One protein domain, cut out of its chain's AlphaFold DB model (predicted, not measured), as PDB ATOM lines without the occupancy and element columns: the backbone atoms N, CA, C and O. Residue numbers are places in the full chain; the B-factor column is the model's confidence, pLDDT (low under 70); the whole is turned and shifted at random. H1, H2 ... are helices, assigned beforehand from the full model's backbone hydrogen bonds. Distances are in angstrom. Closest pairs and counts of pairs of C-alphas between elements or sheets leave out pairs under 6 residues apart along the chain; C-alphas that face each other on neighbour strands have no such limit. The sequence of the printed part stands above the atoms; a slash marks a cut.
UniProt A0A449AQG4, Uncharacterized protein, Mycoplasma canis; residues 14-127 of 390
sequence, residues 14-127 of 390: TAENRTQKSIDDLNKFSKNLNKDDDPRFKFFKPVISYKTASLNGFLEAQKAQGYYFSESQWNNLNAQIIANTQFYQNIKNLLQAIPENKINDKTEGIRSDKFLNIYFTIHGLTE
ATOM      1  N   THR A  14     124.915  91.500 130.185       71.00
ATOM      2  CA  THR A  14     125.284  92.637 129.328       71.00
ATOM      3  C   THR A  14     126.315  93.574 129.963       71.00
ATOM      4  O   THR A  14     127.172  94.104 129.253       71.00
ATOM      5  N   ALA A  15     126.270  93.800 131.279       79.88
ATOM      6  CA  ALA A  15     127.244  94.647 131.971       79.88
ATOM      7  C   ALA A  15     128.586  93.922 132.146       79.88
ATOM      8  O   ALA A  15     129.640  94.498 131.871       79.88
ATOM      9  N   GLU A  16     128.540  92.639 132.498       84.69
ATOM     10  CA  GLU A  16     129.717  91.773 132.582       84.69
ATOM     11  C   GLU A  16     130.423  91.642 131.222       84.69
ATOM     12  O   GLU A  16     131.607  91.954 131.121       84.69
ATOM     13  N   ASN A  17     129.694  91.314 130.144       84.75
ATOM     14  CA  ASN A  17     130.280  91.204 128.799       84.75
ATOM     15  C   ASN A  17     130.911  92.519 128.313       84.75
ATOM     16  O   ASN A  17     131.971  92.507 127.686       84.75
ATOM     17  N   ARG A  18     130.281  93.670 128.596       85.38
ATOM     18  CA  ARG A  18     130.861  94.986 128.272       85.38
ATOM     19  C   ARG A  18     132.150  95.237 129.045       85.38
ATOM     20  O   ARG A  18     133.124  95.689 128.450       85.38
ATOM     21  N   THR A  19     132.166  94.904 130.334       89.56
ATOM     22  CA  THR A  19     133.363  95.044 131.169       89.56
ATOM     23  C   THR A  19     134.485  94.140 130.674       89.56
ATOM     24  O   THR A  19     135.613  94.603 130.534       89.56
ATOM     25  N   GLN A  20     134.179  92.886 130.326       89.25
ATOM     26  CA  GLN A  20     135.156  91.946 129.777       89.25
ATOM     27  C   GLN A  20     135.778  92.464 128.479       89.25
ATOM     28  O   GLN A  20     136.992  92.412 128.324       89.25
ATOM     29  N   LYS A  21     134.978  93.060 127.588       91.19
ATOM     30  CA  LYS A  21     135.505  93.704 126.379       91.19
ATOM     31  C   LYS A  21     136.488  94.836 126.706       91.19
ATOM     32  O   LYS A  21     137.552  94.905 126.101       91.19
ATOM     33  N   SER A  22     136.166  95.691 127.677       92.00
ATOM     34  CA  SER A  22     137.068  96.768 128.111       92.00
ATOM     35  C   SER A  22     138.358  96.232 128.747       92.00
ATOM     36  O   SER A  22     139.428  96.802 128.542       92.00
ATOM     37  N   ILE A  23     138.278  95.118 129.486       93.50
ATOM     38  CA  ILE A  23     139.450  94.404 130.018       93.50
ATOM     39  C   ILE A  23     140.319  93.884 128.866       93.50
ATOM     40  O   ILE A  23     141.535  94.070 128.881       93.50
ATOM     41  N   ASP A  24     139.711  93.275 127.848       94.12
ATOM     42  CA  ASP A  24     140.419  92.761 126.674       94.12
ATOM     43  C   ASP A  24     141.103  93.888 125.883       94.12
ATOM     44  O   ASP A  24     142.249  93.734 125.449       94.12
ATOM     45  N   ASP A  25     140.445  95.043 125.747       93.06
ATOM     46  CA  ASP A  25     141.008  96.235 125.111       93.06
ATOM     47  C   ASP A  25     142.222  96.776 125.893       93.06
ATOM     48  O   ASP A  25     143.268  97.049 125.292       93.06
ATOM     49  N   LEU A  26     142.143  96.850 127.229       93.94
ATOM     50  CA  LEU A  26     143.276  97.233 128.084       93.94
ATOM     51  C   LEU A  26     144.429  96.219 127.995       93.94
ATOM     52  O   LEU A  26     145.591  96.602 127.834       93.94
ATOM     53  N   ASN A  27     144.123  94.919 128.036       95.00
ATOM     54  CA  ASN A  27     145.107  93.847 127.878       95.00
ATOM     55  C   ASN A  27     145.811  93.935 126.516       95.00
ATOM     56  O   ASN A  27     147.035  93.793 126.422       95.00
ATOM     57  N   LYS A  28     145.058  94.219 125.447       95.69
ATOM     58  CA  LYS A  28     145.599  94.431 124.103       95.69
ATOM     59  C   LYS A  28     146.484  95.675 124.044       95.69
ATOM     60  O   LYS A  28     147.566  95.600 123.462       95.69
ATOM     61  N   PHE A  29     146.067  96.787 124.653       94.94
ATOM     62  CA  PHE A  29     146.881  98.001 124.765       94.94
ATOM     63  C   PHE A  29     148.220  97.707 125.455       94.94
ATOM     64  O   PHE A  29     149.274  97.975 124.878       94.94
ATOM     65  N   SER A  30     148.184  97.079 126.634       94.94
ATOM     66  CA  SER A  30     149.369  96.704 127.414       94.94
ATOM     67  C   SER A  30     150.308  95.780 126.628       94.94
ATOM     68  O   SER A  30     151.507  96.040 126.508       94.94
ATOM     69  N   LYS A  31     149.760  94.741 125.982       95.88
ATOM     70  CA  LYS A  31     150.526  93.807 125.143       95.88
ATOM     71  C   LYS A  31     151.186  94.496 123.949       95.88
ATOM     72  O   LYS A  31     152.324  94.170 123.619       95.88
ATOM     73  N   ASN A  32     150.484  95.417 123.294       95.12
ATOM     74  CA  ASN A  32     151.026  96.164 122.163       95.12
ATOM     75  C   ASN A  32     152.124  97.131 122.609       95.12
ATOM     76  O   ASN A  32     153.169  97.171 121.973       95.12
ATOM     77  N   LEU A  33     151.919  97.853 123.715       94.38
ATOM     78  CA  LEU A  33     152.927  98.747 124.282       94.38
ATOM     79  C   LEU A  33     154.200  97.982 124.668       94.38
ATOM     80  O   LEU A  33     155.297  98.444 124.393       94.38
ATOM     81  N   ASN A  34     154.076  96.790 125.253       90.88
ATOM     82  CA  ASN A  34     155.239  95.993 125.646       90.88
ATOM     83  C   ASN A  34     156.085  95.511 124.455       90.88
ATOM     84  O   ASN A  34     157.301  95.398 124.596       90.88
ATOM     85  N   LYS A  35     155.461  95.296 123.289       93.50
ATOM     86  CA  LYS A  35     156.132  94.944 122.025       93.50
ATOM     87  C   LYS A  35     156.717  96.141 121.264       93.50
ATOM     88  O   LYS A  35     157.357  95.938 120.242       93.50
ATOM     89  N   ASP A  36     156.419  97.361 121.695       92.38
ATOM     90  CA  ASP A  36     156.824  98.594 121.021       92.38
ATOM     91  C   ASP A  36     158.236  98.982 121.477       92.38
ATOM     92  O   ASP A  36     158.415  99.374 122.628       92.38
ATOM     93  N   ASP A  37     159.251  98.827 120.629       91.12
ATOM     94  CA  ASP A  37     160.660  99.038 121.003       91.12
ATOM     95  C   ASP A  37     161.075 100.520 121.076       91.12
ATOM     96  O   ASP A  37     162.247 100.815 121.310       91.12
ATOM     97  N   ASP A  38     160.137 101.466 120.926       93.94
ATOM     98  CA  ASP A  38     160.446 102.888 121.078       93.94
ATOM     99  C   ASP A  38     160.979 103.177 122.503       93.94
ATOM    100  O   ASP A  38     160.275 102.939 123.501       93.94
ATOM    101  N   PRO A  39     162.207 103.726 122.636       92.06
ATOM    102  CA  PRO A  39     162.821 104.023 123.930       92.06
ATOM    103  C   PRO A  39     161.986 104.983 124.782       92.06
ATOM    104  O   PRO A  39     162.101 104.966 126.011       92.06
ATOM    105  N   ARG A  40     161.090 105.771 124.172       94.81
ATOM    106  CA  ARG A  40     160.163 106.659 124.888       94.81
ATOM    107  C   ARG A  40     159.250 105.912 125.856       94.81
ATOM    108  O   ARG A  40     158.798 106.490 126.838       94.81
ATOM    109  N   PHE A  41     158.993 104.626 125.623       94.25
ATOM    110  CA  PHE A  41     158.127 103.822 126.483       94.25
ATOM    111  C   PHE A  41     158.875 103.067 127.588       94.25
ATOM    112  O   PHE A  41     158.212 102.409 128.393       94.25
ATOM    113  N   LYS A  42     160.214 103.180 127.691       91.25
ATOM    114  CA  LYS A  42     161.057 102.448 128.667       91.25
ATOM    115  C   LYS A  42     160.482 102.458 130.088       91.25
ATOM    116  O   LYS A  42     160.351 101.403 130.702       91.25
ATOM    117  N   PHE A  43     160.099 103.635 130.582       90.94
ATOM    118  CA  PHE A  43     159.548 103.828 131.931       90.94
ATOM    119  C   PHE A  43     158.025 103.688 132.002       90.94
ATOM    120  O   PHE A  43     157.461 103.631 133.081       90.94
ATOM    121  N   PHE A  44     157.321 103.616 130.877       92.88
ATOM    122  CA  PHE A  44     155.864 103.484 130.887       92.88
ATOM    123  C   PHE A  44     155.414 102.018 130.852       92.88
ATOM    124  O   PHE A  44     154.452 101.641 131.525       92.88
ATOM    125  N   LYS A  45     156.154 101.165 130.129       92.38
ATOM    126  CA  LYS A  45     155.892  99.720 130.021       92.38
ATOM    127  C   LYS A  45     155.739  99.019 131.382       92.38
ATOM    128  O   LYS A  45     154.750  98.296 131.544       92.38
ATOM    129  N   PRO A  46     156.631  99.219 132.380       89.31
ATOM    130  CA  PRO A  46     156.506  98.531 133.665       89.31
ATOM    131  C   PRO A  46     155.245  98.950 134.428       89.31
ATOM    132  O   PRO A  46     154.558  98.091 134.976       89.31
ATOM    133  N   VAL A  47     154.891 100.241 134.394       89.06
ATOM    134  CA  VAL A  47     153.697 100.781 135.068       89.06
ATOM    135  C   VAL A  47     152.419 100.156 134.509       89.06
ATOM    136  O   VAL A  47     151.575  99.670 135.263       89.06
ATOM    137  N   ILE A  48     152.280 100.135 133.181       90.38
ATOM    138  CA  ILE A  48     151.092  99.577 132.522       90.38
ATOM    139  C   ILE A  48     151.009  98.065 132.712       90.38
ATOM    140  O   ILE A  48     149.921  97.536 132.951       90.38
ATOM    141  N   SER A  49     152.148  97.372 132.666       90.00
ATOM    142  CA  SER A  49     152.207  95.932 132.921       90.00
ATOM    143  C   SER A  49     151.725  95.597 134.329       90.00
ATOM    144  O   SER A  49     150.854  94.742 134.480       90.00
ATOM    145  N   TYR A  50     152.215  96.323 135.339       87.06
ATOM    146  CA  TYR A  50     151.788  96.153 136.726       87.06
ATOM    147  C   TYR A  50     150.285  96.406 136.893       87.06
ATOM    148  O   TYR A  50     149.574  95.550 137.415       87.06
ATOM    149  N   LYS A  51     149.761  97.538 136.398       86.44
ATOM    150  CA  LYS A  51     148.335  97.869 136.566       86.44
ATOM    151  C   LYS A  51     147.398  96.895 135.869       86.44
ATOM    152  O   LYS A  51     146.362  96.537 136.425       86.44
ATOM    153  N   THR A  52     147.778  96.439 134.680       89.12
ATOM    154  CA  THR A  52     147.007  95.433 133.944       89.12
ATOM    155  C   THR A  52     147.005  94.098 134.697       89.12
ATOM    156  O   THR A  52     145.954  93.483 134.859       89.12
ATOM    157  N   ALA A  53     148.163  93.666 135.208       87.69
ATOM    158  CA  ALA A  53     148.282  92.436 135.990       87.69
ATOM    159  C   ALA A  53     147.499  92.501 137.311       87.69
ATOM    160  O   ALA A  53     146.789  91.553 137.632       87.69
ATOM    161  N   SER A  54     147.572  93.623 138.035       85.38
ATOM    162  CA  SER A  54     146.832  93.844 139.286       85.38
ATOM    163  C   SER A  54     145.315  93.757 139.075       85.38
ATOM    164  O   SER A  54     144.632  93.028 139.795       85.38
ATOM    165  N   LEU A  55     144.784  94.400 138.025       87.75
ATOM    166  CA  LEU A  55     143.365  94.292 137.665       87.75
ATOM    167  C   LEU A  55     142.955  92.840 137.375       87.75
ATOM    168  O   LEU A  55     141.938  92.374 137.886       87.75
ATOM    169  N   ASN A  56     143.740  92.122 136.569       87.94
ATOM    170  CA  ASN A  56     143.443  90.730 136.233       87.94
ATOM    171  C   ASN A  56     143.485  89.831 137.483       87.94
ATOM    172  O   ASN A  56     142.555  89.059 137.702       87.94
ATOM    173  N   GLY A  57     144.495  89.993 138.344       86.69
ATOM    174  CA  GLY A  57     144.615  89.248 139.599       86.69
ATOM    175  C   GLY A  57     143.468  89.530 140.575       86.69
ATOM    176  O   GLY A  57     142.937  88.603 141.186       86.69
ATOM    177  N   PHE A  58     143.019  90.787 140.677       85.88
ATOM    178  CA  PHE A  58     141.824  91.140 141.446       85.88
ATOM    179  C   PHE A  58     140.588  90.383 140.941       85.88
ATOM    180  O   PHE A  58     139.864  89.784 141.733       85.88
ATOM    181  N   LEU A  59     140.360  90.357 139.626       84.56
ATOM    182  CA  LEU A  59     139.210  89.666 139.035       84.56
ATOM    183  C   LEU A  59     139.270  88.147 139.226       84.56
ATOM    184  O   LEU A  59     138.243  87.523 139.495       84.56
ATOM    185  N   GLU A  60     140.456  87.551 139.112       85.38
ATOM    186  CA  GLU A  60     140.675  86.130 139.389       85.38
ATOM    187  C   GLU A  60     140.379  85.787 140.854       85.38
ATOM    188  O   GLU A  60     139.663  84.820 141.125       85.38
ATOM    189  N   ALA A  61     140.850  86.610 141.796       83.12
ATOM    190  CA  ALA A  61     140.588  86.425 143.220       83.12
ATOM    191  C   ALA A  61     139.087  86.508 143.551       83.12
ATOM    192  O   ALA A  61     138.573  85.676 144.300       83.12
ATOM    193  N   GLN A  62     138.365  87.462 142.954       79.50
ATOM    194  CA  GLN A  62     136.918  87.612 143.146       79.50
ATOM    195  C   GLN A  62     136.141  86.398 142.615       79.50
ATOM    196  O   GLN A  62     135.256  85.885 143.302       79.50
ATOM    197  N   LYS A  63     136.531  85.870 141.442       79.31
ATOM    198  CA  LYS A  63     135.964  84.630 140.881       79.31
ATOM    199  C   LYS A  63     136.225  83.420 141.783       79.31
ATOM    200  O   LYS A  63     135.311  82.637 142.023       79.31
ATOM    201  N   ALA A  64     137.444  83.280 142.306       77.88
ATOM    202  CA  ALA A  64     137.825  82.164 143.176       77.88
ATOM    203  C   ALA A  64     137.078  82.169 144.523       77.88
ATOM    204  O   ALA A  64     136.790  81.109 145.076       77.88
ATOM    205  N   GLN A  65     136.742  83.352 145.039       75.69
ATOM    206  CA  GLN A  65     136.009  83.529 146.296       75.69
ATOM    207  C   GLN A  65     134.480  83.437 146.128       75.69
ATOM    208  O   GLN A  65     133.752  83.507 147.115       75.69
ATOM    209  N   GLY A  66     133.982  83.265 144.896       69.06
ATOM    210  CA  GLY A  66     132.548  83.185 144.609       69.06
ATOM    211  C   GLY A  66     131.798  84.502 144.832       69.06
ATOM    212  O   GLY A  66     130.580  84.482 145.018       69.06
ATOM    213  N   TYR A  67     132.501  85.641 144.841       71.94
ATOM    214  CA  TYR A  67     131.871  86.953 144.947       71.94
ATOM    215  C   TYR A  67     131.175  87.314 143.634       71.94
ATOM    216  O   TYR A  67     131.764  87.257 142.555       71.94
ATOM    217  N   TYR A  68     129.914  87.726 143.739       74.00
ATOM    218  CA  TYR A  68     129.128  88.203 142.608       74.00
ATOM    219  C   TYR A  68     129.102  89.727 142.611       74.00
ATOM    220  O   TYR A  68     128.653  90.347 143.576       74.00
ATOM    221  N   PHE A  69     129.552  90.328 141.512       77.06
ATOM    222  CA  PHE A  69     129.380  91.756 141.286       77.06
ATOM    223  C   PHE A  69     127.931  92.060 140.892       77.06
ATOM    224  O   PHE A  69     127.357  91.415 140.011       77.06
ATOM    225  N   SER A  70     127.347  93.086 141.509       83.06
ATOM    226  CA  SER A  70     126.102  93.684 141.041       83.06
ATOM    227  C   SER A  70     126.300  94.353 139.676       83.06
ATOM    228  O   SER A  70     127.409  94.717 139.282       83.06
ATOM    229  N   GLU A  71     125.208  94.598 138.954       80.56
ATOM    230  CA  GLU A  71     125.262  95.333 137.685       80.56
ATOM    231  C   GLU A  71     125.861  96.744 137.837       80.56
ATOM    232  O   GLU A  71     126.609  97.199 136.972       80.56
ATOM    233  N   SER A  72     125.597  97.428 138.955       83.56
ATOM    234  CA  SER A  72     126.206  98.733 139.237       83.56
ATOM    235  C   SER A  72     127.715  98.631 139.465       83.56
ATOM    236  O   SER A  72     128.455  99.479 138.972       83.56
ATOM    237  N   GLN A  73     128.188  97.583 140.144       86.31
ATOM    238  CA  GLN A  73     129.618  97.336 140.322       86.31
ATOM    239  C   GLN A  73     130.304  97.026 138.986       86.31
ATOM    240  O   GLN A  73     131.353  97.603 138.707       86.31
ATOM    241  N   TRP A  74     129.682  96.210 138.127       87.50
ATOM    242  CA  TRP A  74     130.174  95.957 136.768       87.50
ATOM    243  C   TRP A  74     130.257  97.236 135.932       87.50
ATOM    244  O   TRP A  74     131.291  97.525 135.336       87.50
ATOM    245  N   ASN A  75     129.199  98.050 135.926       82.75
ATOM    246  CA  ASN A  75     129.191  99.309 135.182       82.75
ATOM    247  C   ASN A  75     130.250 100.299 135.699       82.75
ATOM    248  O   ASN A  75     130.914 100.954 134.893       82.75
ATOM    249  N   ASN A  76     130.450 100.378 137.019       84.62
ATOM    250  CA  ASN A  76     131.488 101.216 137.622       84.62
ATOM    251  C   ASN A  76     132.893 100.743 137.237       84.62
ATOM    252  O   ASN A  76     133.723 101.557 136.833       84.62
ATOM    253  N   LEU A  77     133.148  99.435 137.313       87.50
ATOM    254  CA  LEU A  77     134.420  98.853 136.901       87.50
ATOM    255  C   LEU A  77     134.693  99.125 135.415       87.50
ATOM    256  O   LEU A  77     135.772  99.592 135.058       87.50
ATOM    257  N   ASN A  78     133.697  98.916 134.551       87.50
ATOM    258  CA  ASN A  78     133.796  99.221 133.127       87.50
ATOM    259  C   ASN A  78     134.154 100.694 132.869       87.50
ATOM    260  O   ASN A  78     135.052 100.983 132.080       87.50
ATOM    261  N   ALA A  79     133.483 101.627 133.551       87.50
ATOM    262  CA  ALA A  79     133.762 103.054 133.419       87.50
ATOM    263  C   ALA A  79     135.200 103.403 133.841       87.50
ATOM    264  O   ALA A  79     135.880 104.147 133.134       87.50
ATOM    265  N   GLN A  80     135.688 102.825 134.945       88.31
ATOM    266  CA  GLN A  80     137.066 103.020 135.408       88.31
ATOM    267  C   GLN A  80     138.091 102.478 134.405       88.31
ATOM    268  O   GLN A  80     139.072 103.156 134.110       88.31
ATOM    269  N   ILE A  81     137.858 101.293 133.833       90.25
ATOM    270  CA  ILE A  81     138.767 100.690 132.845       90.25
ATOM    271  C   ILE A  81     138.831 101.535 131.568       90.25
ATOM    272  O   ILE A  81     139.927 101.797 131.068       90.25
ATOM    273  N   ILE A  82     137.689 102.012 131.063       88.88
ATOM    274  CA  ILE A  82     137.639 102.882 129.877       88.88
ATOM    275  C   ILE A  82     138.379 104.198 130.146       88.88
ATOM    276  O   ILE A  82     139.228 104.602 129.348       88.88
ATOM    277  N   ALA A  83     138.103 104.845 131.283       87.25
ATOM    278  CA  ALA A  83     138.755 106.095 131.663       87.25
ATOM    279  C   ALA A  83     140.279 105.928 131.795       87.25
ATOM    280  O   ALA A  83     141.039 106.720 131.235       87.25
ATOM    281  N   ASN A  84     140.728 104.862 132.464       87.00
ATOM    282  CA  ASN A  84     142.149 104.554 132.619       87.00
ATOM    283  C   ASN A  84     142.817 104.261 131.274       87.00
ATOM    284  O   ASN A  84     143.898 104.778 131.006       87.00
ATOM    285  N   THR A  85     142.164 103.502 130.392       90.50
ATOM    286  CA  THR A  85     142.699 103.200 129.055       90.50
ATOM    287  C   THR A  85     142.886 104.475 128.232       90.50
ATOM    288  O   THR A  85     143.943 104.670 127.629       90.50
ATOM    289  N   GLN A  86     141.914 105.393 128.260       90.00
ATOM    290  CA  GLN A  86     142.041 106.693 127.596       90.00
ATOM    291  C   GLN A  86     143.170 107.535 128.205       90.00
ATOM    292  O   GLN A  86     143.946 108.156 127.478       90.00
ATOM    293  N   PHE A  87     143.291 107.545 129.534       90.69
ATOM    294  CA  PHE A  87     144.378 108.235 130.222       90.69
ATOM    295  C   PHE A  87     145.753 107.679 129.812       90.69
ATOM    296  O   PHE A  87     146.654 108.449 129.476       90.69
ATOM    297  N   TYR A  88     145.901 106.356 129.733       92.88
ATOM    298  CA  TYR A  88     147.132 105.704 129.279       92.88
ATOM    299  C   TYR A  88     147.452 106.006 127.814       92.88
ATOM    300  O   TYR A  88     148.616 106.233 127.479       92.88
ATOM    301  N   GLN A  89     146.440 106.088 126.948       93.94
ATOM    302  CA  GLN A  89     146.629 106.519 125.565       93.94
ATOM    303  C   GLN A  89     147.113 107.974 125.484       93.94
ATOM    304  O   GLN A  89     148.005 108.281 124.696       93.94
ATOM    305  N   ASN A  90     146.587 108.867 126.326       94.31
ATOM    306  CA  ASN A  90     147.052 110.252 126.384       94.31
ATOM    307  C   ASN A  90     148.522 110.332 126.824       94.31
ATOM    308  O   ASN A  90     149.292 111.094 126.244       94.31
ATOM    309  N   ILE A  91     148.938 109.513 127.795       93.62
ATOM    310  CA  ILE A  91     150.344 109.427 128.216       93.62
ATOM    311  C   ILE A  91     151.222 108.888 127.085       93.62
ATOM    312  O   ILE A  91     152.281 109.458 126.824       93.62
ATOM    313  N   LYS A  92     150.768 107.852 126.363       94.88
ATOM    314  CA  LYS A  92     151.465 107.351 125.170       94.88
ATOM    315  C   LYS A  92     151.696 108.478 124.158       94.88
ATOM    316  O   LYS A  92     152.822 108.659 123.705       94.88
ATOM    317  N   ASN A  93     150.665 109.268 123.865       95.31
ATOM    318  CA  ASN A  93     150.757 110.395 122.934       95.31
ATOM    319  C   ASN A  93     151.723 111.484 123.440       95.31
ATOM    320  O   ASN A  93     152.502 112.024 122.658       95.31
ATOM    321  N   LEU A  94     151.711 111.791 124.745       95.12
ATOM    322  CA  LEU A  94     152.648 112.742 125.357       95.12
ATOM    323  C   LEU A  94     154.101 112.281 125.230       95.12
ATOM    324  O   LEU A  94     154.971 113.103 124.960       95.12
ATOM    325  N   LEU A  95     154.360 110.987 125.418       95.19
ATOM    326  CA  LEU A  95     155.689 110.409 125.243       95.19
ATOM    327  C   LEU A  95     156.125 110.483 123.778       95.19
ATOM    328  O   LEU A  95     157.232 110.929 123.500       95.19
ATOM    329  N   GLN A  96     155.243 110.131 122.839       95.25
ATOM    330  CA  GLN A  96     155.515 110.195 121.396       95.25
ATOM    331  C   GLN A  96     155.786 111.614 120.884       95.25
ATOM    332  O   GLN A  96     156.520 111.779 119.913       95.25
ATOM    333  N   ALA A  97     155.234 112.637 121.540       95.44
ATOM    334  CA  ALA A  97     155.499 114.032 121.203       95.44
ATOM    335  C   ALA A  97     156.926 114.491 121.565       95.44
ATOM    336  O   ALA A  97     157.341 115.558 121.115       95.44
ATOM    337  N   ILE A  98     157.682 113.720 122.360       95.56
ATOM    338  CA  ILE A  98     159.055 114.064 122.750       95.56
ATOM    339  C   ILE A  98     160.002 113.837 121.559       95.56
ATOM    340  O   ILE A  98     160.130 112.702 121.081       95.56
ATOM    341  N   PRO A  99     160.720 114.872 121.092       93.50
ATOM    342  CA  PRO A  99     161.730 114.726 120.049       93.50
ATOM    343  C   PRO A  99     162.842 113.752 120.453       93.50
ATOM    344  O   PRO A  99     163.193 113.638 121.624       93.50
ATOM    345  N   GLU A 100     163.434 113.054 119.485       91.56
ATOM    346  CA  GLU A 100     164.434 112.011 119.761       91.56
ATOM    347  C   GLU A 100     165.667 112.547 120.506       91.56
ATOM    348  O   GLU A 100     166.113 111.969 121.496       91.56
ATOM    349  N   ASN A 101     166.136 113.737 120.126       92.88
ATOM    350  CA  ASN A 101     167.230 114.443 120.798       92.88
ATOM    351  C   ASN A 101     166.892 114.919 122.226       92.88
ATOM    352  O   ASN A 101     167.783 115.371 122.942       92.88
ATOM    353  N   LYS A 102     165.623 114.833 122.640       94.19
ATOM    354  CA  LYS A 102     165.121 115.240 123.958       94.19
ATOM    355  C   LYS A 102     164.710 114.069 124.843       94.19
ATOM    356  O   LYS A 102     164.354 114.293 125.994       94.19
ATOM    357  N   ILE A 103     164.809 112.823 124.371       90.88
ATOM    358  CA  ILE A 103     164.406 111.635 125.144       90.88
ATOM    359  C   ILE A 103     165.077 111.606 126.525       90.88
ATOM    360  O   ILE A 103     164.404 111.377 127.528       90.88
ATOM    361  N   ASN A 104     166.377 111.903 126.586       85.94
ATOM    362  CA  ASN A 104     167.170 111.881 127.821       85.94
ATOM    363  C   ASN A 104     167.263 113.245 128.531       85.94
ATOM    364  O   ASN A 104     168.038 113.393 129.477       85.94
ATOM    365  N   ASP A 105     166.506 114.248 128.083       89.81
ATOM    366  CA  ASP A 105     166.470 115.560 128.726       89.81
ATOM    367  C   ASP A 105     165.857 115.442 130.135       89.81
ATOM    368  O   ASP A 105     164.835 114.782 130.337       89.81
ATOM    369  N   LYS A 106     166.491 116.074 131.128       82.75
ATOM    370  CA  LYS A 106     166.063 116.005 132.538       82.75
ATOM    371  C   LYS A 106     164.780 116.791 132.821       82.75
ATOM    372  O   LYS A 106     164.165 116.581 133.858       82.75
ATOM    373  N   THR A 107     164.386 117.691 131.926       85.19
ATOM    374  CA  THR A 107     163.235 118.588 132.099       85.19
ATOM    375  C   THR A 107     162.071 118.227 131.187       85.19
ATOM    376  O   THR A 107     160.925 118.232 131.627       85.19
ATOM    377  N   GLU A 108     162.354 117.844 129.944       86.94
ATOM    378  CA  GLU A 108     161.327 117.579 128.926       86.94
ATOM    379  C   GLU A 108     161.252 116.099 128.524       86.94
ATOM    380  O   GLU A 108     160.260 115.661 127.940       86.94
ATOM    381  N   GLY A 109     162.294 115.323 128.836       90.38
ATOM    382  CA  GLY A 109     162.436 113.929 128.436       90.38
ATOM    383  C   GLY A 109     161.700 112.947 129.341       90.38
ATOM    384  O   GLY A 109     161.041 113.313 130.317       90.38
ATOM    385  N   ILE A 110     161.847 111.656 129.041       91.19
ATOM    386  CA  ILE A 110     161.106 110.569 129.708       91.19
ATOM    387  C   ILE A 110     161.526 110.325 131.165       91.19
ATOM    388  O   ILE A 110     160.832 109.605 131.882       91.19
ATOM    389  N   ARG A 111     162.651 110.926 131.586       89.12
ATOM    390  CA  ARG A 111     163.166 110.945 132.966       89.12
ATOM    391  C   ARG A 111     162.836 112.243 133.721       89.12
ATOM    392  O   ARG A 111     163.383 112.472 134.793       89.12
ATOM    393  N   SER A 112     162.000 113.120 133.164       91.12
ATOM    394  CA  SER A 112     161.622 114.367 133.838       91.12
ATOM    395  C   SER A 112     160.682 114.133 135.022       91.12
ATOM    396  O   SER A 112     159.911 113.168 135.046       91.12
ATOM    397  N   ASP A 113     160.679 115.074 135.970       87.88
ATOM    398  CA  ASP A 113     159.791 115.044 137.141       87.88
ATOM    399  C   ASP A 113     158.306 115.029 136.745       87.88
ATOM    400  O   ASP A 113     157.469 114.453 137.443       87.88
ATOM    401  N   LYS A 114     157.962 115.589 135.575       90.12
ATOM    402  CA  LYS A 114     156.618 115.487 134.988       90.12
ATOM    403  C   LYS A 114     156.204 114.026 134.811       90.12
ATOM    404  O   LYS A 114     155.135 113.631 135.271       90.12
ATOM    405  N   PHE A 115     157.030 113.227 134.137       91.69
ATOM    406  CA  PHE A 115     156.719 111.819 133.904       91.69
ATOM    407  C   PHE A 115     156.860 110.990 135.173       91.69
ATOM    408  O   PHE A 115     156.023 110.125 135.407       91.69
ATOM    409  N   LEU A 116     157.830 111.306 136.034       89.31
ATOM    410  CA  LEU A 116     157.970 110.656 137.333       89.31
ATOM    411  C   LEU A 116     156.684 110.759 138.163       89.31
ATOM    412  O   LEU A 116     156.155 109.749 138.627       89.31
ATOM    413  N   ASN A 117     156.134 111.970 138.280       86.50
ATOM    414  CA  ASN A 117     154.883 112.200 138.991       86.50
ATOM    415  C   ASN A 117     153.703 111.485 138.319       86.50
ATOM    416  O   ASN A 117     152.865 110.927 139.025       86.50
ATOM    417  N   ILE A 118     153.644 111.431 136.981       88.62
ATOM    418  CA  ILE A 118     152.632 110.643 136.255       88.62
ATOM    419  C   ILE A 118     152.743 109.153 136.613       88.62
ATOM    420  O   ILE A 118     151.734 108.533 136.940       88.62
ATOM    421  N   TYR A 119     153.945 108.574 136.598       87.81
ATOM    422  CA  TYR A 119     154.157 107.155 136.899       87.81
ATOM    423  C   TYR A 119     153.771 106.811 138.340       87.81
ATOM    424  O   TYR A 119     153.027 105.853 138.558       87.81
ATOM    425  N   PHE A 120     154.175 107.636 139.310       83.12
ATOM    426  CA  PHE A 120     153.763 107.488 140.709       83.12
ATOM    427  C   PHE A 120     152.261 107.682 140.912       83.12
ATOM    428  O   PHE A 120     151.656 106.964 141.702       83.12
ATOM    429  N   THR A 121     151.641 108.607 140.177       80.06
ATOM    430  CA  THR A 121     150.188 108.834 140.207       80.06
ATOM    431  C   THR A 121     149.440 107.600 139.717       80.06
ATOM    432  O   THR A 121     148.506 107.139 140.372       80.06
ATOM    433  N   ILE A 122     149.871 107.028 138.589       80.00
ATOM    434  CA  ILE A 122     149.261 105.813 138.046       80.00
ATOM    435  C   ILE A 122     149.434 104.671 139.038       80.00
ATOM    436  O   ILE A 122     148.454 104.004 139.341       80.00
ATOM    437  N   HIS A 123     150.648 104.448 139.545       76.19
ATOM    438  CA  HIS A 123     150.960 103.294 140.383       76.19
ATOM    439  C   HIS A 123     150.363 103.396 141.793       76.19
ATOM    440  O   HIS A 123     149.708 102.458 142.238       76.19
ATOM    441  N   GLY A 124     150.556 104.526 142.479       64.25
ATOM    442  CA  GLY A 124     150.500 104.617 143.941       64.25
ATOM    443  C   GLY A 124     149.246 105.242 144.561       64.25
ATOM    444  O   GLY A 124     149.078 105.157 145.781       64.25
ATOM    445  N   LEU A 125     148.335 105.849 143.789       54.91
ATOM    446  CA  LEU A 125     147.227 106.601 144.403       54.91
ATOM    447  C   LEU A 125     146.254 105.741 145.234       54.91
ATOM    448  O   LEU A 125     145.681 106.253 146.195       54.91
ATOM    449  N   THR A 126     146.126 104.437 144.975       57.06
ATOM    450  CA  THR A 126     145.131 103.579 145.653       57.06
ATOM    451  C   THR A 126     145.688 102.315 146.303       57.06
ATOM    452  O   THR A 126     144.937 101.622 146.976       57.06
ATOM    453  N   GLU A 127     146.979 102.016 146.158       72.50
ATOM    454  CA  GLU A 127     147.551 100.778 146.707       72.50
ATOM    455  C   GLU A 127     147.790 100.895 148.221       72.50
ATOM    456  O   GLU A 127     148.233 101.943 148.718       72.50
TER     457      GLU A 127
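What this domain is: This is residues 14 to 127 of the 390 residues of an uncharacterized protein of Mycoplasma canis (UniProt A0A449AQG4). Three long helices, H1, H2 and H3, run lengthwise in a rod-shaped bundle, their centres making a triangle, with H1 packed on both of the others and H2 splaying away from it toward residues 60 to 64. The short H4 packs on the opening part of H2, across the bundle from H1, and a long loop, residues 97 to 112, lies at one end. The printed part has 114 residues with four named helices, in the order H1, H2, H3, H4, and no named strand; the class is all helix. It is only just compact, close to loose, with a radius of gyration of the C-alphas of 16.0 A, and it spans 51 by 24 by 20 A.

How they stand to each other: H1, residues 14 to 34, and H2, residues 44 to 64, form a helical hairpin: they run opposite ways at a shallow tilt of 33 degrees, only just short of steep. They touch through residues 26 to 34 of H1 and 45 to 52 of H2 alone, and their closest C-alphas, those of Asn 34 and Lys 45, are 5.8 A apart. H1 also touches H3, residues 71 to 96, the same way at a shallow tilt of 22 degrees; the closest C-alphas are those of Thr 19 and Asn 78, at 4.6 A. H2 and H3 are close but not clearly touching, with the C-alphas of Ile 48 and Tyr 88 closest at 8.0 A. H4, residues 113 to 124, touches H2 the same way at a shallow tilt of 9 degrees, through its residues 119 to 123 and residues 44 to 51 of H2 alone; the closest C-alphas are those of Val 47 and His 123, 6.5 A apart. H3 and H4 are near each other, their closest C-alphas 8.4 A apart. H1 and H4 are apart. In H1, H2, H3 and H4 every O i to N i+4 pair is within hydrogen-bond range.

Where its parts are: H1 has 21 residues and begins at C-alpha 14, (125.284, 92.637, 129.328); it is 30.4 A from first to last C-alpha. H2, also 21 residues, is 30.5 A long. H3, the longest helix with 26 residues, measures 37.4 A and ends at C-alpha 96, (155.515, 110.195, 121.396). H4 has 12 residues over 15.5 A and ends at C-alpha 124, (150.500, 104.617, 143.941).

The domain as a whole: The two C-alphas farthest apart, those of Gly 66 and Asn 101, are 52.4 A apart. The links H1 to H2 and H2 to H3 are short, and the link H3 to H4, 16 residues, is long. Residues 60 to 66, of which 60 to 64 belong to H2, stand free. The printed part has no cut. Its mean pLDDT is 87.5, and confidence is under 70 at residue 66 and residues 124 to 126.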